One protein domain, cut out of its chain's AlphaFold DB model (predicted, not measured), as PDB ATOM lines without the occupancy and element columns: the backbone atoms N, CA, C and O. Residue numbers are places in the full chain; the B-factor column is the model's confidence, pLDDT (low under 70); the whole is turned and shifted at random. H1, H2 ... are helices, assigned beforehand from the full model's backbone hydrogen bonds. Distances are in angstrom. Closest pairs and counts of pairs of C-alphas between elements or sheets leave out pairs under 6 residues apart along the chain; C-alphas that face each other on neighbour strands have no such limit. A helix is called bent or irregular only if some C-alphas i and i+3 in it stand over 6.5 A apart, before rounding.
ATOM      1  N   VAL A  10     146.583 115.146  68.302       87.88
ATOM      2  CA  VAL A  10     145.616 114.250  67.643       87.88
ATOM      3  C   VAL A  10     145.086 114.865  66.349       87.88
ATOM      4  O   VAL A  10     145.107 114.196  65.317       87.88
ATOM      5  N   VAL A  11     144.669 116.133  66.397       88.88
ATOM      6  CA  VAL A  11     144.146 116.860  65.232       88.88
ATOM      7  C   VAL A  11     145.219 117.004  64.156       88.88
ATOM      8  O   VAL A  11     144.973 116.660  63.006       88.88
ATOM      9  N   ALA A  12     146.432 117.422  64.521       88.62
ATOM     10  CA  ALA A  12     147.525 117.614  63.573       88.62
ATOM     11  C   ALA A  12     147.893 116.316  62.834       88.62
ATOM     12  O   ALA A  12     148.082 116.323  61.622       88.62
ATOM     13  N   MET A  13     147.924 115.179  63.538       91.25
ATOM     14  CA  MET A  13     148.201 113.881  62.912       91.25
ATOM     15  C   MET A  13     147.043 113.399  62.027       91.25
ATOM     16  O   MET A  13     147.284 112.736  61.021       91.25
ATOM     17  N   ALA A  14     145.797 113.735  62.370       90.25
ATOM     18  CA  ALA A  14     144.646 113.459  61.515       90.25
ATOM     19  C   ALA A  14     144.681 114.298  60.226       90.25
ATOM     20  O   ALA A  14     144.461 113.765  59.140       90.25
ATOM     21  N   CYS A  15     145.036 115.582  60.332       89.00
ATOM     22  CA  CYS A  15     145.257 116.447  59.177       89.00
ATOM     23  C   CYS A  15     146.418 115.945  58.309       89.00
ATOM     24  O   CYS A  15     146.282 115.902  57.092       89.00
ATOM     25  N   ALA A  16     147.526 115.501  58.913       90.00
ATOM     26  CA  ALA A  16     148.647 114.923  58.173       90.00
ATOM     27  C   ALA A  16     148.216 113.682  57.373       90.00
ATOM     28  O   ALA A  16     148.532 113.573  56.193       90.00
ATOM     29  N   ALA A  17     147.431 112.783  57.978       90.94
ATOM     30  CA  ALA A  17     146.900 111.604  57.295       90.94
ATOM     31  C   ALA A  17     146.001 111.964  56.099       90.94
ATOM     32  O   ALA A  17     146.117 111.357  55.035       90.94
ATOM     33  N   SER A  18     145.156 112.984  56.258       88.19
ATOM     34  CA  SER A  18     144.360 113.550  55.166       88.19
ATOM     35  C   SER A  18     145.247 114.097  54.045       88.19
ATOM     36  O   SER A  18     145.087 113.704  52.890       88.19
ATOM     37  N   VAL A  19     146.243 114.924  54.380       87.31
ATOM     38  CA  VAL A  19     147.192 115.485  53.408       87.31
ATOM     39  C   VAL A  19     147.913 114.376  52.646       87.31
ATOM     40  O   VAL A  19     148.006 114.461  51.427       87.31
ATOM     41  N   TYR A  20     148.367 113.309  53.307       89.56
ATOM     42  CA  TYR A  20     149.020 112.177  52.637       89.56
ATOM     43  C   TYR A  20     148.105 111.453  51.670       89.56
ATOM     44  O   TYR A  20     148.500 111.216  50.535       89.56
ATOM     45  N   TYR A  21     146.889 111.129  52.104       87.38
ATOM     46  CA  TYR A  21     145.938 110.431  51.252       87.38
ATOM     47  C   TYR A  21     145.584 111.274  50.031       87.38
ATOM     48  O   TYR A  21     145.687 110.816  48.897       87.38
ATOM     49  N   VAL A  22     145.219 112.535  50.258       82.12
ATOM     50  CA  VAL A  22     144.746 113.407  49.190       82.12
ATOM     51  C   VAL A  22     145.882 113.768  48.237       82.12
ATOM     52  O   VAL A  22     145.729 113.595  47.032       82.12
ATOM     53  N   SER A  23     147.046 114.185  48.747       81.38
ATOM     54  CA  SER A  23     148.211 114.475  47.897       81.38
ATOM     55  C   SER A  23     148.664 113.262  47.094       81.38
ATOM     56  O   SER A  23     149.014 113.425  45.928       81.38
ATOM     57  N   ALA A  24     148.586 112.053  47.663       83.69
ATOM     58  CA  ALA A  24     148.960 110.841  46.957       83.69
ATOM     59  C   ALA A  24     148.095 110.602  45.716       83.69
ATOM     60  O   ALA A  24     148.630 110.187  44.693       83.69
ATOM     61  N   ILE A  25     146.802 110.937  45.751       78.88
ATOM     62  CA  ILE A  25     145.917 110.816  44.581       78.88
ATOM     63  C   ILE A  25     146.325 111.777  43.452       78.88
ATOM     64  O   ILE A  25     146.172 111.453  42.274       78.88
ATOM     65  N   PHE A  26     146.846 112.958  43.791       73.81
ATOM     66  CA  PHE A  26     147.235 113.967  42.802       73.81
ATOM     67  C   PHE A  26     148.662 113.761  42.283       73.81
ATOM     68  O   PHE A  26     148.879 113.741  41.072       73.81
ATOM     69  N   LEU A  27     149.635 113.576  43.177       77.44
ATOM     70  CA  LEU A  27     151.041 113.422  42.801       77.44
ATOM     71  C   LEU A  27     151.325 112.082  42.116       77.44
ATOM     72  O   LEU A  27     152.179 112.053  41.235       77.44
ATOM     73  N   SER A  28     150.619 110.997  42.467       78.69
ATOM     74  CA  SER A  28     150.790 109.694  41.796       78.69
ATOM     75  C   SER A  28     150.576 109.813  40.292       78.69
ATOM     76  O   SER A  28     151.429 109.379  39.531       78.69
ATOM     77  N   LYS A  29     149.531 110.524  39.855       74.06
ATOM     78  CA  LYS A  29     149.247 110.753  38.430       74.06
ATOM     79  C   LYS A  29     150.367 111.502  37.709       74.06
ATOM     80  O   LYS A  29     150.732 111.143  36.593       74.06
ATOM     81  N   ILE A  30     150.930 112.526  38.353       72.69
ATOM     82  CA  ILE A  30     152.044 113.313  37.800       72.69
ATOM     83  C   ILE A  30     153.309 112.448  37.708       72.69
ATOM     84  O   ILE A  30     154.035 112.491  36.717       72.69
ATOM     85  N   ILE A  31     153.573 111.637  38.733       75.00
ATOM     86  CA  ILE A  31     154.747 110.766  38.796       75.00
ATOM     87  C   ILE A  31     154.632 109.591  37.815       75.00
ATOM     88  O   ILE A  31     155.614 109.263  37.147       75.00
ATOM     89  N   ALA A  32     153.451 108.977  37.708       73.62
ATOM     90  CA  ALA A  32     153.173 107.812  36.870       73.62
ATOM     91  C   ALA A  32     153.488 108.073  35.398       73.62
ATOM     92  O   ALA A  32     153.944 107.163  34.708       73.62
ATOM     93  N   TYR A  33     153.333 109.322  34.946       70.00
ATOM     94  CA  TYR A  33     153.758 109.737  33.613       70.00
ATOM     95  C   TYR A  33     155.246 109.488  33.365       70.00
ATOM     96  O   TYR A  33     155.638 108.959  32.330       70.00
ATOM     97  N   LYS A  34     156.088 109.868  34.330       74.94
ATOM     98  CA  LYS A  34     157.536 109.697  34.220       74.94
ATOM     99  C   LYS A  34     157.945 108.248  34.470       74.94
ATOM    100  O   LYS A  34     158.871 107.751  33.839       74.94
ATOM    101  N   SER A  35     157.305 107.590  35.434       80.31
ATOM    102  CA  SER A  35     157.544 106.186  35.756       80.31
ATOM    103  C   SER A  35     156.419 105.628  36.625       80.31
ATOM    104  O   SER A  35     156.218 106.067  37.760       80.31
ATOM    105  N   SER A  36     155.747 104.586  36.134       79.06
ATOM    106  CA  SER A  36     154.748 103.825  36.896       79.06
ATOM    107  C   SER A  36     155.341 103.166  38.149       79.06
ATOM    108  O   SER A  36     154.690 103.106  39.189       79.06
ATOM    109  N   VAL A  37     156.610 102.746  38.096       85.62
ATOM    110  CA  VAL A  37     157.328 102.188  39.255       85.62
ATOM    111  C   VAL A  37     157.536 103.257  40.329       85.62
ATOM    112  O   VAL A  37     157.304 102.994  41.508       85.62
ATOM    113  N   LEU A  38     157.920 104.478  39.941       85.12
ATOM    114  CA  LEU A  38     158.082 105.581  40.893       85.12
ATOM    115  C   LEU A  38     156.737 105.982  41.524       85.12
ATOM    116  O   LEU A  38     156.699 106.293  42.714       85.12
ATOM    117  N   SER A  39     155.639 105.923  40.758       83.44
ATOM    118  CA  SER A  39     154.275 106.157  41.266       83.44
ATOM    119  C   SER A  39     153.911 105.131  42.336       83.44
ATOM    120  O   SER A  39     153.485 105.494  43.433       83.44
ATOM    121  N   LEU A  40     154.185 103.850  42.070       85.62
ATOM    122  CA  LEU A  40     153.966 102.766  43.024       85.62
ATOM    123  C   LEU A  40     154.780 102.952  44.310       85.62
ATOM    124  O   LEU A  40     154.230 102.853  45.407       85.62
ATOM    125  N   ILE A  41     156.073 103.270  44.190       88.56
ATOM    126  CA  ILE A  41     156.946 103.540  45.343       88.56
ATOM    127  C   ILE A  41     156.391 104.705  46.170       88.56
ATOM    128  O   ILE A  41     156.324 104.620  47.398       88.56
ATOM    129  N   TYR A  42     155.952 105.773  45.505       87.75
ATOM    130  CA  TYR A  42     155.361 106.929  46.163       87.75
ATOM    131  C   TYR A  42     154.051 106.583  46.888       87.75
ATOM    132  O   TYR A  42     153.881 106.973  48.042       87.75
ATOM    133  N   MET A  43     153.161 105.792  46.279       88.06
ATOM    134  CA  MET A  43     151.926 105.329  46.927       88.06
ATOM    135  C   MET A  43     152.201 104.464  48.160       88.06
ATOM    136  O   MET A  43     151.557 104.647  49.195       88.06
ATOM    137  N   ILE A  44     153.184 103.560  48.090       90.38
ATOM    138  CA  ILE A  44     153.600 102.742  49.237       90.38
ATOM    139  C   ILE A  44     154.140 103.637  50.359       90.38
ATOM    140  O   ILE A  44     153.755 103.473  51.520       90.38
ATOM    141  N   ALA A  45     154.981 104.620  50.025       90.31
ATOM    142  CA  ALA A  45     155.508 105.577  50.993       90.31
ATOM    143  C   ALA A  45     154.390 106.419  51.637       90.31
ATOM    144  O   ALA A  45     154.366 106.581  52.858       90.31
ATOM    145  N   ALA A  46     153.426 106.898  50.847       89.81
ATOM    146  CA  ALA A  46     152.269 107.637  51.344       89.81
ATOM    147  C   ALA A  46     151.387 106.778  52.265       89.81
ATOM    148  O   ALA A  46     150.985 107.237  53.335       89.81
ATOM    149  N   GLY A  47     151.152 105.510  51.913       90.44
ATOM    150  CA  GLY A  47     150.445 104.551  52.763       90.44
ATOM    151  C   GLY A  47     151.172 104.284  54.087       90.44
ATOM    152  O   GLY A  47     150.545 104.243  55.149       90.44
ATOM    153  N   ALA A  48     152.504 104.182  54.062       91.06
ATOM    154  CA  ALA A  48     153.318 104.034  55.266       91.06
ATOM    155  C   ALA A  48     153.263 105.283  56.166       91.06
ATOM    156  O   ALA A  48     153.131 105.159  57.385       91.06
ATOM    157  N   LEU A  49     153.302 106.485  55.581       91.50
ATOM    158  CA  LEU A  49     153.134 107.748  56.307       91.50
ATOM    159  C   LEU A  49     151.723 107.891  56.891       91.50
ATOM    160  O   LEU A  49     151.569 108.334  58.029       91.50
ATOM    161  N   TYR A  50     150.697 107.457  56.159       91.25
ATOM    162  CA  TYR A  50     149.322 107.395  56.653       91.25
ATOM    163  C   TYR A  50     149.207 106.468  57.868       91.25
ATOM    164  O   TYR A  50     148.673 106.855  58.910       91.25
ATOM    165  N   PHE A  51     149.771 105.260  57.775       90.50
ATOM    166  CA  PHE A  51     149.838 104.325  58.897       90.50
ATOM    167  C   PHE A  51     150.565 104.931  60.103       90.50
ATOM    168  O   PHE A  51     150.077 104.868  61.239       90.50
ATOM    169  N   LEU A  52     151.714 105.563  59.853       90.19
ATOM    170  CA  LEU A  52     152.493 106.251  60.870       90.19
ATOM    171  C   LEU A  52     151.665 107.350  61.539       90.19
ATOM    172  O   LEU A  52     151.705 107.474  62.760       90.19
ATOM    173  N   ALA A  53     150.862 108.101  60.788       90.69
ATOM    174  CA  ALA A  53     150.013 109.148  61.337       90.69
ATOM    175  C   ALA A  53     148.852 108.610  62.194       90.69
ATOM    176  O   ALA A  53     148.536 109.167  63.259       90.69
ATOM    177  N   MET A  54     148.275 107.479  61.784       89.75
ATOM    178  CA  MET A  54     147.145 106.836  62.458       89.75
ATOM    179  C   MET A  54     147.516 106.156  63.774       89.75
ATOM    180  O   MET A  54     146.680 106.085  64.675       89.75
ATOM    181  N   ARG A  55     148.775 105.735  63.956       89.00
ATOM    182  CA  ARG A  55     149.234 105.111  65.208       89.00
ATOM    183  C   ARG A  55     148.867 105.942  66.442       89.00
ATOM    184  O   ARG A  55     149.155 107.141  66.530       89.00
ATOM    185  N   SER A  56     148.244 105.282  67.414       86.56
ATOM    186  CA  SER A  56     147.940 105.850  68.724       86.56
ATOM    187  C   SER A  56     147.960 104.783  69.819       86.56
ATOM    188  O   SER A  56     147.952 103.587  69.532       86.56
ATOM    189  N   LYS A  57     148.001 105.222  71.081       84.69
ATOM    190  CA  LYS A  57     147.953 104.353  72.267       84.69
ATOM    191  C   LYS A  57     146.581 103.699  72.440       84.69
ATOM    192  O   LYS A  57     146.490 102.517  72.776       84.69
ATOM    193  N   ASP A  58     145.531 104.470  72.159       87.06
ATOM    194  CA  ASP A  58     144.139 104.089  72.381       87.06
ATOM    195  C   ASP A  58     143.386 103.931  71.062       87.06
ATOM    196  O   ASP A  58     143.468 104.783  70.175       87.06
ATOM    197  N   ARG A  59     142.552 102.888  70.972       86.12
ATOM    198  CA  ARG A  59     141.686 102.641  69.804       86.12
ATOM    199  C   ARG A  59     140.719 103.793  69.546       86.12
ATOM    200  O   ARG A  59     140.484 104.153  68.400       86.12
ATOM    201  N   LYS A  60     140.192 104.399  70.618       87.69
ATOM    202  CA  LYS A  60     139.310 105.571  70.525       87.69
ATOM    203  C   LYS A  60     140.013 106.722  69.806       87.69
ATOM    204  O   LYS A  60     139.436 107.324  68.912       87.69
ATOM    205  N   THR A  61     141.278 106.973  70.135       87.56
ATOM    206  CA  THR A  61     142.078 108.027  69.504       87.56
ATOM    207  C   THR A  61     142.364 107.726  68.036       87.56
ATOM    208  O   THR A  61     142.306 108.638  67.219       87.56
ATOM    209  N   VAL A  62     142.615 106.462  67.673       89.19
ATOM    210  CA  VAL A  62     142.741 106.045  66.263       89.19
ATOM    211  C   VAL A  62     141.445 106.311  65.491       89.19
ATOM    212  O   VAL A  62     141.488 106.912  64.423       89.19
ATOM    213  N   LEU A  63     140.289 105.932  66.046       90.38
ATOM    214  CA  LEU A  63     138.984 106.172  65.417       90.38
ATOM    215  C   LEU A  63     138.688 107.665  65.247       90.38
ATOM    216  O   LEU A  63     138.234 108.084  64.188       90.38
ATOM    217  N   ILE A  64     138.996 108.477  66.262       89.62
ATOM    218  CA  ILE A  64     138.844 109.935  66.193       89.62
ATOM    219  C   ILE A  64     139.750 110.516  65.103       89.62
ATOM    220  O   ILE A  64     139.287 111.312  64.291       89.62
ATOM    221  N   LYS A  65     141.023 110.097  65.040       91.50
ATOM    222  CA  LYS A  65     141.942 110.521  63.975       91.50
ATOM    223  C   LYS A  65     141.417 110.144  62.595       91.50
ATOM    224  O   LYS A  65     141.483 110.965  61.689       91.50
ATOM    225  N   TRP A  66     140.895 108.930  62.445       91.38
ATOM    226  CA  TRP A  66     140.342 108.453  61.183       91.38
ATOM    227  C   TRP A  66     139.115 109.267  60.757       91.38
ATOM    228  O   TRP A  66     139.080 109.746  59.629       91.38
ATOM    229  N   LEU A  67     138.171 109.523  61.670       91.19
ATOM    230  CA  LEU A  67     137.003 110.369  61.398       91.19
ATOM    231  C   LEU A  67     137.415 111.788  60.986       91.19
ATOM    232  O   LEU A  67     136.964 112.287  59.959       91.19
ATOM    233  N   ILE A  68     138.316 112.427  61.741       89.25
ATOM    234  CA  ILE A  68     138.814 113.770  61.409       89.25
ATOM    235  C   ILE A  68     139.544 113.755  60.059       89.25
ATOM    236  O   ILE A  68     139.340 114.650  59.239       89.25
ATOM    237  N   SER A  69     140.367 112.735  59.796       88.56
ATOM    238  CA  SER A  69     141.065 112.555  58.518       88.56
ATOM    239  C   SER A  69     140.095 112.374  57.353       88.56
ATOM    240  O   SER A  69     140.389 112.847  56.263       88.56
ATOM    241  N   PHE A  70     138.959 111.710  57.560       84.56
ATOM    242  CA  PHE A  70     137.948 111.514  56.527       84.56
ATOM    243  C   PHE A  70     137.276 112.840  56.148       84.56
ATOM    244  O   PHE A  70     137.263 113.211  54.976       84.56
ATOM    245  N   PHE A  71     136.801 113.608  57.136       83.19
ATOM    246  CA  PHE A  71     136.160 114.906  56.886       83.19
ATOM    247  C   PHE A  71     137.134 115.954  56.343       83.19
ATOM    248  O   PHE A  71     136.828 116.646  55.373       83.19
ATOM    249  N   SER A  72     138.326 116.057  56.934       80.94
ATOM    250  CA  SER A  72     139.361 116.957  56.415       80.94
ATOM    251  C   SER A  72     139.824 116.528  55.022       80.94
ATOM    252  O   SER A  72     140.040 117.384  54.174       80.94
ATOM    253  N   GLY A  73     139.921 115.222  54.754       76.62
ATOM    254  CA  GLY A  73     140.242 114.672  53.435       76.62
ATOM    255  C   GLY A  73     139.217 115.058  52.383       76.62
ATOM    256  O   GLY A  73     139.596 115.518  51.311       76.62
ATOM    257  N   ALA A  74     137.927 114.966  52.711       76.88
ATOM    258  CA  ALA A  74     136.854 115.423  51.833       76.88
ATOM    259  C   ALA A  74     136.964 116.926  51.522       76.88
ATOM    260  O   ALA A  74     136.811 117.322  50.370       76.88
ATOM    261  N   GLY A  75     137.295 117.755  52.520       71.81
ATOM    262  CA  GLY A  75     137.513 119.192  52.326       71.81
ATOM    263  C   GLY A  75     138.710 119.511  51.426       71.81
ATOM    264  O   GLY A  75     138.589 120.313  50.504       71.81
ATOM    265  N   VAL A  76     139.852 118.849  51.643       70.25
ATOM    266  CA  VAL A  76     141.062 119.032  50.820       70.25
ATOM    267  C   VAL A  76     140.834 118.511  49.395       70.25
ATOM    268  O   VAL A  76     141.224 119.157  48.428       70.25
ATOM    269  N   TRP A  77     140.148 117.378  49.242       70.56
ATOM    270  CA  TRP A  77     139.751 116.842  47.940       70.56
ATOM    271  C   TRP A  77     138.841 117.807  47.177       70.56
ATOM    272  O   TRP A  77     139.078 118.095  46.006       70.56
ATOM    273  N   TRP A  78     137.827 118.351  47.855       70.94
ATOM    274  CA  TRP A  78     136.919 119.339  47.281       70.94
ATOM    275  C   TRP A  78     137.650 120.616  46.861       70.94
ATOM    276  O   TRP A  78     137.400 121.126  45.771       70.94
ATOM    277  N   TRP A  79     138.595 121.092  47.679       66.88
ATOM    278  CA  TRP A  79     139.470 122.209  47.330       66.88
ATOM    279  C   TRP A  79     140.256 121.926  46.046       66.88
ATOM    280  O   TRP A  79     140.212 122.724  45.116       66.88
ATOM    281  N   PHE A  80     140.897 120.760  45.935       65.38
ATOM    282  CA  PHE A  80     141.652 120.400  44.734       65.38
ATOM    283  C   PHE A  80     140.794 120.259  43.473       65.38
ATOM    284  O   PHE A  80     141.250 120.639  42.393       65.38
ATOM    285  N   ILE A  81     139.566 119.736  43.594       65.31
ATOM    286  CA  ILE A  81     138.600 119.711  42.486       65.31
ATOM    287  C   ILE A  81     138.250 121.137  42.072       65.31
ATOM    288  O   ILE A  81     138.307 121.464  40.894       65.31
ATOM    289  N   ARG A  82     137.909 122.002  43.032       62.38
ATOM    290  CA  ARG A  82     137.514 123.384  42.745       62.38
ATOM    291  C   ARG A  82     138.658 124.214  42.164       62.38
ATOM    292  O   ARG A  82     138.424 125.100  41.349       62.38
ATOM    293  N   CYS A  83     139.889 123.894  42.542       57.50
ATOM    294  CA  CYS A  83     141.102 124.464  41.977       57.50
ATOM    295  C   CYS A  83     141.539 123.777  40.675       57.50
ATOM    296  O   CYS A  83     142.677 124.008  40.277       57.50
ATOM    297  N   ASP A  84     140.709 122.948  40.014       58.53
ATOM    298  CA  ASP A  84     141.011 122.201  38.768       58.53
ATOM    299  C   ASP A  84     142.448 121.658  38.707       58.53
ATOM    300  O   ASP A  84     143.093 121.591  37.657       58.53
ATOM    301  N   TYR A  85     142.997 121.315  39.870       56.50
ATOM    302  CA  TYR A  85     144.443 121.282  40.037       56.50
ATOM    303  C   TYR A  85     145.030 120.073  39.319       56.50
ATOM    304  O   TYR A  85     146.033 120.168  38.616       56.50
ATOM    305  N   ALA A  86     144.311 118.949  39.405       53.88
ATOM    306  CA  ALA A  86     144.575 117.763  38.606       53.88
ATOM    307  C   ALA A  86     144.521 118.063  37.107       53.88
ATOM    308  O   ALA A  86     145.424 117.679  36.382       53.88
ATOM    309  N   VAL A  87     143.482 118.741  36.622       53.41
ATOM    310  CA  VAL A  87     143.280 118.925  35.179       53.41
ATOM    311  C   VAL A  87     144.322 119.879  34.595       53.41
ATOM    312  O   VAL A  87     144.810 119.631  33.502       53.41
ATOM    313  N   ARG A  88     144.733 120.922  35.327       57.16
ATOM    314  CA  ARG A  88     145.758 121.882  34.878       57.16
ATOM    315  C   ARG A  88     147.185 121.365  34.984       57.16
ATOM    316  O   ARG A  88     147.927 121.490  34.012       57.16
ATOM    317  N   ALA A  89     147.559 120.779  36.123       55.62
ATOM    318  CA  ALA A  89     148.882 120.177  36.279       55.62
ATOM    319  C   ALA A  89     149.083 119.053  35.253       55.62
ATOM    320  O   ALA A  89     150.163 118.937  34.679       55.62
ATOM    321  N   LEU A  90     148.029 118.277  34.960       53.94
ATOM    322  CA  LEU A  90     148.082 117.304  33.876       53.94
ATOM    323  C   LEU A  90     148.007 117.948  32.483       53.94
ATOM    324  O   LEU A  90     148.806 117.543  31.658       53.94
ATOM    325  N   ASN A  91     147.197 118.976  32.200       55.75
ATOM    326  CA  ASN A  91     147.178 119.641  30.878       55.75
ATOM    327  C   ASN A  91     148.534 120.260  30.475       55.75
ATOM    328  O   ASN A  91     148.831 120.392  29.291       55.75
ATOM    329  N   TRP A  92     149.363 120.657  31.444       55.12
ATOM    330  CA  TRP A  92     150.715 121.176  31.195       55.12
ATOM    331  C   TRP A  92     151.754 120.084  30.920       55.12
ATOM    332  O   TRP A  92     152.719 120.320  30.197       55.12
ATOM    333  N   VAL A  93     151.574 118.894  31.497       51.88
ATOM    334  CA  VAL A  93     152.396 117.708  31.199       51.88
ATOM    335  C   VAL A  93     151.891 116.998  29.931       51.88
ATOM    336  O   VAL A  93     152.675 116.395  29.202       51.88
ATOM    337  N   PHE A  94     150.593 117.116  29.652       51.34
ATOM    338  CA  PHE A  94     149.845 116.479  28.578       51.34
ATOM    339  C   PHE A  94     148.945 117.518  27.880       51.34
ATOM    340  O   PHE A  94     147.818 117.738  28.339       51.34
ATOM    341  N   PRO A  95     149.376 118.148  26.771       53.56
ATOM    342  CA  PRO A  95     148.448 118.932  25.961       53.56
ATOM    343  C   PRO A  95     147.238 118.045  25.589       53.56
ATOM    344  O   PRO A  95     147.422 116.906  25.169       53.56
ATOM    345  N   ASP A  96     146.017 118.539  25.837       49.62
ATOM    346  CA  ASP A  96     144.716 117.864  25.629       49.62
ATOM    347  C   ASP A  96     144.232 116.821  26.671       49.62
ATOM    348  O   ASP A  96     143.243 116.122  26.429       49.62
ATOM    349  N   TYR A  97     144.806 116.761  27.885       53.03
ATOM    350  CA  TYR A  97     144.320 115.879  28.975       53.03
ATOM    351  C   TYR A  97     142.836 116.076  29.356       53.03
ATOM    352  O   TYR A  97     142.194 115.165  29.883       53.03
ATOM    353  N   GLY A  98     142.240 117.222  29.016       49.62
ATOM    354  CA  GLY A  98     140.809 117.508  29.177       49.62
ATOM    355  C   GLY A  98     139.834 116.562  28.449       49.62
ATOM    356  O   GLY A  98     138.630 116.661  28.685       49.62
ATOM    357  N   ARG A  99     140.298 115.633  27.599       47.41
ATOM    358  CA  ARG A  99     139.468 114.542  27.057       47.41
ATOM    359  C   ARG A  99     140.124 113.181  27.325       47.41
ATOM    360  O   ARG A  99     141.035 112.798  26.594       47.41
ATOM    361  N   PRO A 100     139.676 112.420  28.340       48.62
ATOM    362  CA  PRO A 100     140.244 111.105  28.600       48.62
ATOM    363  C   PRO A 100     139.929 110.148  27.443       48.62
ATOM    364  O   PRO A 100     138.766 109.939  27.095       48.62
ATOM    365  N   SER A 101     140.959 109.516  26.875       40.47
ATOM    366  CA  SER A 101     140.777 108.270  26.129       40.47
ATOM    367  C   SER A 101     140.390 107.172  27.128       40.47
ATOM    368  O   SER A 101     140.907 107.124  28.247       40.47
ATOM    369  N   ALA A 102     139.458 106.290  26.757       37.75
ATOM    370  CA  ALA A 102     138.857 105.302  27.664       37.75
ATOM    371  C   ALA A 102     139.872 104.383  28.393       37.75
ATOM    372  O   ALA A 102     139.540 103.809  29.428       37.75
ATOM    373  N   GLY A 103     141.119 104.285  27.911       36.19
ATOM    374  CA  GLY A 103     142.209 103.545  28.560       36.19
ATOM    375  C   GLY A 103     142.927 104.286  29.701       36.19
ATOM    376  O   GLY A 103     143.467 103.637  30.593       36.19
ATOM    377  N   GLY A 104     142.900 105.624  29.740       43.34
ATOM    378  CA  GLY A 104     143.586 106.427  30.767       43.34
ATOM    379  C   GLY A 104     142.895 106.444  32.138       43.34
ATOM    380  O   GLY A 104     143.523 106.745  33.150       43.34
ATOM    381  N   ASN A 105     141.612 106.079  32.196       56.16
ATOM    382  CA  ASN A 105     140.828 106.082  33.436       56.16
ATOM    383  C   ASN A 105     141.003 104.789  34.260       56.16
ATOM    384  O   ASN A 105     140.801 104.786  35.471       56.16
ATOM    385  N   LEU A 106     141.408 103.687  33.620       58.19
ATOM    386  CA  LEU A 106     141.486 102.372  34.261       58.19
ATOM    387  C   LEU A 106     142.724 102.237  35.164       58.19
ATOM    388  O   LEU A 106     142.614 101.799  36.306       58.19
ATOM    389  N   ALA A 107     143.901 102.652  34.684       63.03
ATOM    390  CA  ALA A 107     145.146 102.569  35.454       63.03
ATOM    391  C   ALA A 107     145.109 103.468  36.701       63.03
ATOM    392  O   ALA A 107     145.401 103.006  37.801       63.03
ATOM    393  N   GLY A 108     144.649 104.716  36.556       64.62
ATOM    394  CA  GLY A 108     144.467 105.628  37.689       64.62
ATOM    395  C   GLY A 108     143.408 105.147  38.691       64.62
ATOM    396  O   GLY A 108     143.535 105.399  39.887       64.62
ATOM    397  N   PHE A 109     142.387 104.416  38.231       67.12
ATOM    398  CA  PHE A 109     141.421 103.760  39.114       67.12
ATOM    399  C   PHE A 109     142.064 102.627  39.927       67.12
ATOM    400  O   PHE A 109     141.850 102.549  41.136       67.12
ATOM    401  N   PHE A 110     142.906 101.791  39.310       73.12
ATOM    402  CA  PHE A 110     143.653 100.755  40.032       73.12
ATOM    403  C   PHE A 110     144.663 101.335  41.027       73.12
ATOM    404  O   PHE A 110     144.757 100.836  42.147       73.12
ATOM    405  N   GLU A 111     145.378 102.405  40.671       71.75
ATOM    406  CA  GLU A 111     146.268 103.112  41.601       71.75
ATOM    407  C   GLU A 111     145.498 103.648  42.818       71.75
ATOM    408  O   GLU A 111     145.926 103.464  43.960       71.75
ATOM    409  N   LEU A 112     144.311 104.226  42.600       76.19
ATOM    410  CA  LEU A 112     143.437 104.673  43.684       76.19
ATOM    411  C   LEU A 112     143.004 103.506  44.581       76.19
ATOM    412  O   LEU A 112     143.088 103.615  45.803       76.19
ATOM    413  N   LEU A 113     142.592 102.377  43.995       81.00
ATOM    414  CA  LEU A 113     142.226 101.176  44.751       81.00
ATOM    415  C   LEU A 113     143.391 100.662  45.603       81.00
ATOM    416  O   LEU A 113     143.188 100.322  46.769       81.00
ATOM    417  N   ILE A 114     144.608 100.642  45.052       85.12
ATOM    418  CA  ILE A 114     145.818 100.234  45.775       85.12
ATOM    419  C   ILE A 114     146.075 101.181  46.949       85.12
ATOM    420  O   ILE A 114     146.265 100.718  48.072       85.12
ATOM    421  N   LEU A 115     146.034 102.499  46.729       87.31
ATOM    422  CA  LEU A 115     146.232 103.489  47.788       87.31
ATOM    423  C   LEU A 115     145.171 103.362  48.891       87.31
ATOM    424  O   LEU A 115     145.510 103.324  50.074       87.31
ATOM    425  N   SER A 116     143.892 103.249  48.521       85.75
ATOM    426  CA  SER A 116     142.797 103.051  49.475       85.75
ATOM    427  C   SER A 116     142.974 101.757  50.272       85.75
ATOM    428  O   SER A 116     142.786 101.763  51.489       85.75
ATOM    429  N   PHE A 117     143.398 100.669  49.625       88.50
ATOM    430  CA  PHE A 117     143.690  99.401  50.291       88.50
ATOM    431  C   PHE A 117     144.875  99.518  51.259       88.50
ATOM    432  O   PHE A 117     144.780  99.062  52.397       88.50
ATOM    433  N   LEU A 118     145.963 100.186  50.867       90.62
ATOM    434  CA  LEU A 118     147.120 100.435  51.734       90.62
ATOM    435  C   LEU A 118     146.739 101.261  52.970       90.62
ATOM    436  O   LEU A 118     147.107 100.907  54.092       90.62
ATOM    437  N   CYS A 119     145.960 102.329  52.790       91.00
ATOM    438  CA  CYS A 119     145.468 103.154  53.892       91.00
ATOM    439  C   CYS A 119     144.504 102.384  54.804       91.00
ATOM    440  O   CYS A 119     144.590 102.523  56.026       91.00
ATOM    441  N   LEU A 120     143.639 101.532  54.246       89.69
ATOM    442  CA  LEU A 120     142.747 100.664  55.015       89.69
ATOM    443  C   LEU A 120     143.538  99.637  55.836       89.69
ATOM    444  O   LEU A 120     143.304  99.500  57.036       89.69
ATOM    445  N   CYS A 121     144.520  98.973  55.227       91.25
ATOM    446  CA  CYS A 121     145.441  98.067  55.912       91.25
ATOM    447  C   CYS A 121     146.207  98.787  57.027       91.25
ATOM    448  O   CYS A 121     146.335  98.249  58.128       91.25
ATOM    449  N   GLY A 122     146.660 100.021  56.787       87.56
ATOM    450  CA  GLY A 122     147.274 100.870  57.806       87.56
ATOM    451  C   GLY A 122     146.316 101.173  58.960       87.56
ATOM    452  O   GLY A 122     146.649 100.962  60.127       87.56
ATOM    453  N   PHE A 123     145.092 101.598  58.658       89.81
ATOM    454  CA  PHE A 123     144.068 101.856  59.668       89.81
ATOM    455  C   PHE A 123     143.764 100.604  60.508       89.81
ATOM    456  O   PHE A 123     143.885 100.651  61.733       89.81
ATOM    457  N   ILE A 124     143.479  99.463  59.877       89.75
ATOM    458  CA  ILE A 124     143.206  98.194  60.568       89.75
ATOM    459  C   ILE A 124     144.409  97.777  61.423       89.75
ATOM    460  O   ILE A 124     144.265  97.487  62.612       89.75
ATOM    461  N   SER A 125     145.618  97.839  60.866       87.19
ATOM    462  CA  SER A 125     146.850  97.523  61.597       87.19
ATOM    463  C   SER A 125     147.041  98.426  62.813       87.19
ATOM    464  O   SER A 125     147.501  97.965  63.853       87.19
ATOM    465  N   SER A 126     146.651  99.699  62.724       87.69
ATOM    466  CA  SER A 126     146.741 100.647  63.839       87.69
ATOM    467  C   SER A 126     145.721 100.381  64.957       87.69
ATOM    468  O   SER A 126     145.957 100.773  66.099       87.69
ATOM    469  N   LEU A 127     144.627  99.663  64.666       87.19
ATOM    470  CA  LEU A 127     143.652  99.200  65.661       87.19
ATOM    471  C   LEU A 127     144.081  97.901  66.363       87.19
ATOM    472  O   LEU A 127     143.735  97.687  67.535       87.19
ATOM    473  N   ILE A 128     144.812  97.039  65.650       86.44
ATOM    474  CA  ILE A 128     145.243  95.715  66.121       86.44
ATOM    475  C   ILE A 128     146.584  95.804  66.862       86.44
ATOM    476  O   ILE A 128     146.712  95.317  67.987       86.44
ATOM    477  N   ILE A 129     147.587  96.436  66.248       83.62
ATOM    478  CA  ILE A 129     148.973  96.424  66.720       83.62
ATOM    479  C   ILE A 129     149.165  97.484  67.802       83.62
ATOM    480  O   ILE A 129     149.197  98.686  67.529       83.62
ATOM    481  N   ARG A 130     149.383  97.030  69.041       74.62
ATOM    482  CA  ARG A 130     149.691  97.923  70.162       74.62
ATOM    483  C   ARG A 130     151.185  98.259  70.231       74.62
ATOM    484  O   ARG A 130     152.017  97.354  70.329       74.62
ATOM    485  N   PRO A 131     151.556  99.546  70.254       72.81
ATOM    486  CA  PRO A 131     152.940  99.945  70.458       72.81
ATOM    487  C   PRO A 131     153.377  99.732  71.918       72.81
ATOM    488  O   PRO A 131     152.969 100.488  72.797       72.81
ATOM    489  N   LYS A 132     154.264  98.752  72.169       74.94
ATOM    490  CA  LYS A 132     154.874  98.503  73.498       74.94
ATOM    491  C   LYS A 132     155.615  99.731  74.058       74.94
ATOM    492  O   LYS A 132     155.597  99.964  75.260       74.94
ATOM    493  N   HIS A 133     156.215 100.546  73.187       77.88
ATOM    494  CA  HIS A 133     156.938 101.774  73.547       77.88
ATOM    495  C   HIS A 133     156.367 103.007  72.836       77.88
ATOM    496  O   HIS A 133     157.097 103.764  72.195       77.88
ATOM    497  N   TYR A 134     155.045 103.200  72.925       78.94
ATOM    498  CA  TYR A 134     154.361 104.298  72.233       78.94
ATOM    499  C   TYR A 134     154.936 105.675  72.556       78.94
ATOM    500  O   TYR A 134     155.121 106.461  71.639       78.94
ATOM    501  N   GLU A 135     155.258 105.968  73.818       79.31
ATOM    502  CA  GLU A 135     155.717 107.311  74.199       79.31
ATOM    503  C   GLU A 135     157.055 107.676  73.535       79.31
ATOM    504  O   GLU A 135     157.201 108.780  73.023       79.31
ATOM    505  N   ARG A 136     158.004 106.729  73.439       78.62
ATOM    506  CA  ARG A 136     159.264 106.941  72.700       78.62
ATOM    507  C   ARG A 136     159.024 107.054  71.197       78.62
ATOM    508  O   ARG A 136     159.627 107.890  70.535       78.62
ATOM    509  N   PHE A 137     158.126 106.227  70.665       81.94
ATOM    510  CA  PHE A 137     157.762 106.258  69.252       81.94
ATOM    511  C   PHE A 137     157.088 107.579  68.863       81.94
ATOM    512  O   PHE A 137     157.403 108.144  67.822       81.94
ATOM    513  N   ARG A 138     156.209 108.105  69.721       82.44
ATOM    514  CA  ARG A 138     155.461 109.348  69.516       82.44
ATOM    515  C   ARG A 138     156.390 110.543  69.317       82.44
ATOM    516  O   ARG A 138     156.115 111.378  68.458       82.44
ATOM    517  N   THR A 139     157.490 110.597  70.067       84.31
ATOM    518  CA  THR A 139     158.504 111.654  69.961       84.31
ATOM    519  C   THR A 139     159.127 111.733  68.568       84.31
ATOM    520  O   THR A 139     159.479 112.823  68.139       84.31
ATOM    521  N   VAL A 140     159.214 110.615  67.840       86.19
ATOM    522  CA  VAL A 140     159.727 110.561  66.457       86.19
ATOM    523  C   VAL A 140     158.591 110.646  65.431       86.19
ATOM    524  O   VAL A 140     158.705 111.327  64.417       86.19
ATOM    525  N   GLN A 141     157.458 110.004  65.711       88.75
ATOM    526  CA  GLN A 141     156.278 109.961  64.846       88.75
ATOM    527  C   GLN A 141     155.758 111.364  64.506       88.75
ATOM    528  O   GLN A 141     155.489 111.649  63.341       88.75
ATOM    529  N   ILE A 142     155.606 112.226  65.519       87.25
ATOM    530  CA  ILE A 142     155.066 113.580  65.352       87.25
ATOM    531  C   ILE A 142     155.953 114.439  64.438       87.25
ATOM    532  O   ILE A 142     155.427 114.926  63.439       87.25
ATOM    533  N   PRO A 143     157.260 114.635  64.707       90.12
ATOM    534  CA  PRO A 143     158.091 115.488  63.864       90.12
ATOM    535  C   PRO A 143     158.228 114.943  62.444       90.12
ATOM    536  O   PRO A 143     158.139 115.725  61.505       90.12
ATOM    537  N   VAL A 144     158.357 113.620  62.265       91.56
ATOM    538  CA  VAL A 144     158.407 113.014  60.924       91.56
ATOM    539  C   VAL A 144     157.119 113.312  60.161       91.56
ATOM    540  O   VAL A 144     157.172 113.787  59.030       91.56
ATOM    541  N   CYS A 145     155.954 113.103  60.780       91.06
ATOM    542  CA  CYS A 145     154.696 113.353  60.087       91.06
ATOM    543  C   CYS A 145     154.452 114.844  59.814       91.06
ATOM    544  O   CYS A 145     153.933 115.216  58.769       91.06
ATOM    545  N   LEU A 146     154.831 115.729  60.728       91.50
ATOM    546  CA  LEU A 146     154.677 117.159  60.482       91.50
ATOM    547  C   LEU A 146     155.635 117.652  59.393       91.50
ATOM    548  O   LEU A 146     155.219 118.433  58.544       91.50
ATOM    549  N   ALA A 147     156.875 117.159  59.362       91.62
ATOM    550  CA  ALA A 147     157.840 117.513  58.327       91.62
ATOM    551  C   ALA A 147     157.341 117.115  56.931       91.62
ATOM    552  O   ALA A 147     157.307 117.956  56.035       91.62
ATOM    553  N   PHE A 148     156.881 115.872  56.752       90.50
ATOM    554  CA  PHE A 148     156.337 115.428  55.464       90.50
ATOM    555  C   PHE A 148     155.050 116.161  55.082       90.50
ATOM    556  O   PHE A 148     154.886 116.518  53.918       90.50
ATOM    557  N   MET A 149     154.164 116.444  56.041       89.94
ATOM    558  CA  MET A 149     152.981 117.269  55.791       89.94
ATOM    559  C   MET A 149     153.372 118.662  55.274       89.94
ATOM    560  O   MET A 149     152.827 119.106  54.267       89.94
ATOM    561  N   VAL A 150     154.334 119.335  55.915       90.31
ATOM    562  CA  VAL A 150     154.819 120.659  55.486       90.31
ATOM    563  C   VAL A 150     155.478 120.592  54.112       90.31
ATOM    564  O   VAL A 150     155.196 121.446  53.278       90.31
ATOM    565  N   ILE A 151     156.298 119.572  53.842       89.25
ATOM    566  CA  ILE A 151     156.923 119.371  52.526       89.25
ATOM    567  C   ILE A 151     155.855 119.216  51.444       89.25
ATOM    568  O   ILE A 151     155.933 119.878  50.415       89.25
ATOM    569  N   ILE A 152     154.838 118.384  51.672       85.25
ATOM    570  CA  ILE A 152     153.758 118.170  50.703       85.25
ATOM    571  C   ILE A 152     152.976 119.460  50.469       85.25
ATOM    572  O   ILE A 152     152.727 119.814  49.322       85.25
ATOM    573  N   ILE A 153     152.629 120.187  51.534       84.00
ATOM    574  CA  ILE A 153     151.945 121.478  51.412       84.00
ATOM    575  C   ILE A 153     152.810 122.470  50.631       84.00
ATOM    576  O   ILE A 153     152.306 123.121  49.724       84.00
ATOM    577  N   ALA A 154     154.109 122.558  50.922       84.81
ATOM    578  CA  ALA A 154     155.031 123.426  50.197       84.81
ATOM    579  C   ALA A 154     155.120 123.049  48.712       84.81
ATOM    580  O   ALA A 154     155.045 123.929  47.861       84.81
ATOM    581  N   VAL A 155     155.213 121.754  48.390       81.56
ATOM    582  CA  VAL A 155     155.198 121.262  47.004       81.56
ATOM    583  C   VAL A 155     153.904 121.666  46.303       81.56
ATOM    584  O   VAL A 155     153.965 122.181  45.193       81.56
ATOM    585  N   VAL A 156     152.750 121.505  46.955       75.25
ATOM    586  CA  VAL A 156     151.450 121.922  46.409       75.25
ATOM    587  C   VAL A 156     151.387 123.442  46.209       75.25
ATOM    588  O   VAL A 156     150.958 123.898  45.155       75.25
ATOM    589  N   ILE A 157     151.865 124.248  47.160       76.56
ATOM    590  CA  ILE A 157     151.898 125.715  47.023       76.56
ATOM    591  C   ILE A 157     152.824 126.141  45.878       76.56
ATOM    592  O   ILE A 157     152.471 127.026  45.107       76.56
ATOM    593  N   ILE A 158     153.997 125.516  45.742       76.62
ATOM    594  CA  ILE A 158     154.947 125.805  44.657       76.62
ATOM    595  C   ILE A 158     154.348 125.430  43.302       76.62
ATOM    596  O   ILE A 158     154.493 126.159  42.326       76.62
ATOM    597  N   LEU A 159     153.687 124.282  43.225       71.19
ATOM    598  CA  LEU A 159     153.012 123.861  42.008       71.19
ATOM    599  C   LEU A 159     151.819 124.797  41.699       71.19
ATOM    600  O   LEU A 159     151.652 125.165  40.546       71.19
ATOM    601  N   GLU A 160     151.064 125.288  42.692       66.50
ATOM    602  CA  GLU A 160     150.010 126.305  42.476       66.50
ATOM    603  C   GLU A 160     150.600 127.648  42.021       66.50
ATOM    604  O   GLU A 160     150.067 128.271  41.112       66.50
ATOM    605  N   SER A 161     151.724 128.095  42.590       68.62
ATOM    606  CA  SER A 161     152.342 129.370  42.197       68.62
ATOM    607  C   SER A 161     152.943 129.334  40.793       68.62
ATOM    608  O   SER A 161     152.965 130.355  40.108       68.62
ATOM    609  N   ARG A 162     153.402 128.163  40.337       65.75
ATOM    610  CA  ARG A 162     153.832 127.962  38.947       65.75
ATOM    611  C   ARG A 162     152.669 127.750  37.980       65.75
ATOM    612  O   ARG A 162     152.832 128.035  36.796       65.75
ATOM    613  N   PHE A 163     151.523 127.280  38.466       63.78
ATOM    614  CA  PHE A 163     150.341 126.964  37.664       63.78
ATOM    615  C   PHE A 163     149.067 127.557  38.303       63.78
ATOM    616  O   PHE A 163     148.213 126.799  38.773       63.78
ATOM    617  N   PRO A 164     148.928 128.898  38.346       56.12
ATOM    618  CA  PRO A 164     147.851 129.554  39.079       56.12
ATOM    619  C   PRO A 164     146.470 129.203  38.522       56.12
ATOM    620  O   PRO A 164     146.257 129.078  37.311       56.12
ATOM    621  N   SER A 165     145.504 129.057  39.424       52.44
ATOM    622  CA  SER A 165     144.114 128.800  39.072       52.44
ATOM    623  C   SER A 165     143.462 129.993  38.348       52.44
ATOM    624  O   SER A 165     143.547 131.135  38.787       52.44
ATOM    625  N   ALA A 166     142.758 129.733  37.237       46.84
ATOM    626  CA  ALA A 166     142.146 130.760  36.374       46.84
ATOM    627  C   ALA A 166     141.110 131.664  37.077       46.84
ATOM    628  O   ALA A 166     140.765 132.721  36.555       46.84
ATOM    629  N   ALA A 167     140.652 131.293  38.278       47.66
ATOM    630  CA  ALA A 167     139.809 132.149  39.112       47.66
ATOM    631  C   ALA A 167     140.509 133.461  39.530       47.66
ATOM    632  O   ALA A 167     139.820 134.420  39.847       47.66
ATOM    633  N   TYR A 168     141.845 133.519  39.480       40.81
ATOM    634  CA  TYR A 168     142.636 134.728  39.740       40.81
ATOM    635  C   TYR A 168     142.882 135.612  38.506       40.81
ATOM    636  O   TYR A 168     143.485 136.672  38.631       40.81
ATOM    637  N   ILE A 169     142.465 135.185  37.309       42.75
ATOM    638  CA  ILE A 169     142.670 135.948  36.061       42.75
ATOM    639  C   ILE A 169     141.444 136.829  35.741       42.75
ATOM    640  O   ILE A 169     141.538 137.751  34.936       42.75
TER     641      ILE A 169
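What this domain is: This is residues 10 to 169 of the 171 residues of an uncharacterized protein of Ruminococcaceae bacterium KH2T8 (UniProt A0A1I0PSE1). The longest helix, H6, crosses one side of a core helix, H1, and H3 crosses H1 on the opposite side, while H2 and H5 run lengthwise beside H1 to make a three-helix bundle with it. The short helix H4 packs on residues 26 to 30 of H1 near one end of the long axis, and residues 100 to 106 stick out at that same end. The printed part has 160 residues with six named helices, H1 to H6 in order along the chain, and no named strand; the class is all helix, with 131 of the 160 residues in helices. It is compact, with a radius of gyration of the C-alphas of 16.6 A, yet elongated in outline, spanning 52 by 33 by 23 A.

Where its parts are: H6 is residues 134 to 162, 40.8 A from first to last C-alpha, and ends with C-alpha 162 at (153.832, 127.962, 38.947). It has a kink of 28 degrees near residue 141 and is neither bent nor irregular, but only just: C-alphas 139 and 142 are 6.1 A apart. H1, residues 10 to 34, begins with C-alpha 10 at (145.616, 114.250, 67.643), is 35.8 A long and has a kink of 39 degrees near residue 27. H2 is residues 36 to 54, 26.8 A long. H3 is residues 59 to 82, 34.3 A long. H4, residues 85 to 93, is the shortest. H5, residues 104 to 128, is 37.0 A long and begins with C-alpha 104 at (143.586, 106.427, 30.767); it is neither bent nor irregular, but only just, with C-alphas 104 and 107 at 6.3 A.

How they stand to each other: H6 touches the hub, H1, with residues 142 to 153 alone, at a steep tilt of 49 degrees, the same way; the closest C-alphas are those of Ala 16 and Met 149, 5.5 A apart. H3 touches H1 at a steep tilt of 46 degrees, the same way, closest at the C-alphas of Ser 18 and Gly 73, 4.6 A. H3 and H6 are apart. H1, H2 and H5 form a bundle, three helices packed lengthwise. H1 and H2 are a helical hairpin at a shallow tilt of 3 degrees, opposite ways, closest at the C-alphas of Ala 32 and Ser 39, 4.8 A. H5 touches H2 at a shallow tilt of 28 degrees, the same way, closest at the C-alphas of Phe 51 and Gly 122, 4.4 A. H5 touches H1 with residues 108 to 119 alone, at a shallow tilt of 29 degrees, opposite ways; the C-alphas of Ile 25 and Leu 112 are closest, at 6.7 A. H2 and H3 are also a helical hairpin and only just touch, with 3 pairs of C-alphas within 8 A, closest at Met 54 and Val 62, 5.9 A. H4 touches H1, closest at the C-alphas of Phe 26 and Ala 86, 6.3 A, and is apart from H5. Every O i to N i+4 pair is within hydrogen-bond range in H2, H3 and H4; the counts are 17 of 21 in H1, 20 of 21 in H5 and 23 of 25 in H6.

The domain as a whole: The two C-alphas farthest apart are those of Lys 132 and Ile 169, at 54.3 A. The printed part has no cut. No link is long: H4 to H5, with 10 residues between them, is short, and the other links are tight. Residues 100 to 106, of which 104 to 106 belong to H5, stand free. The mean pLDDT of the printed part is 76.8; residues 79 to 109 and 160 to 169 are under 70.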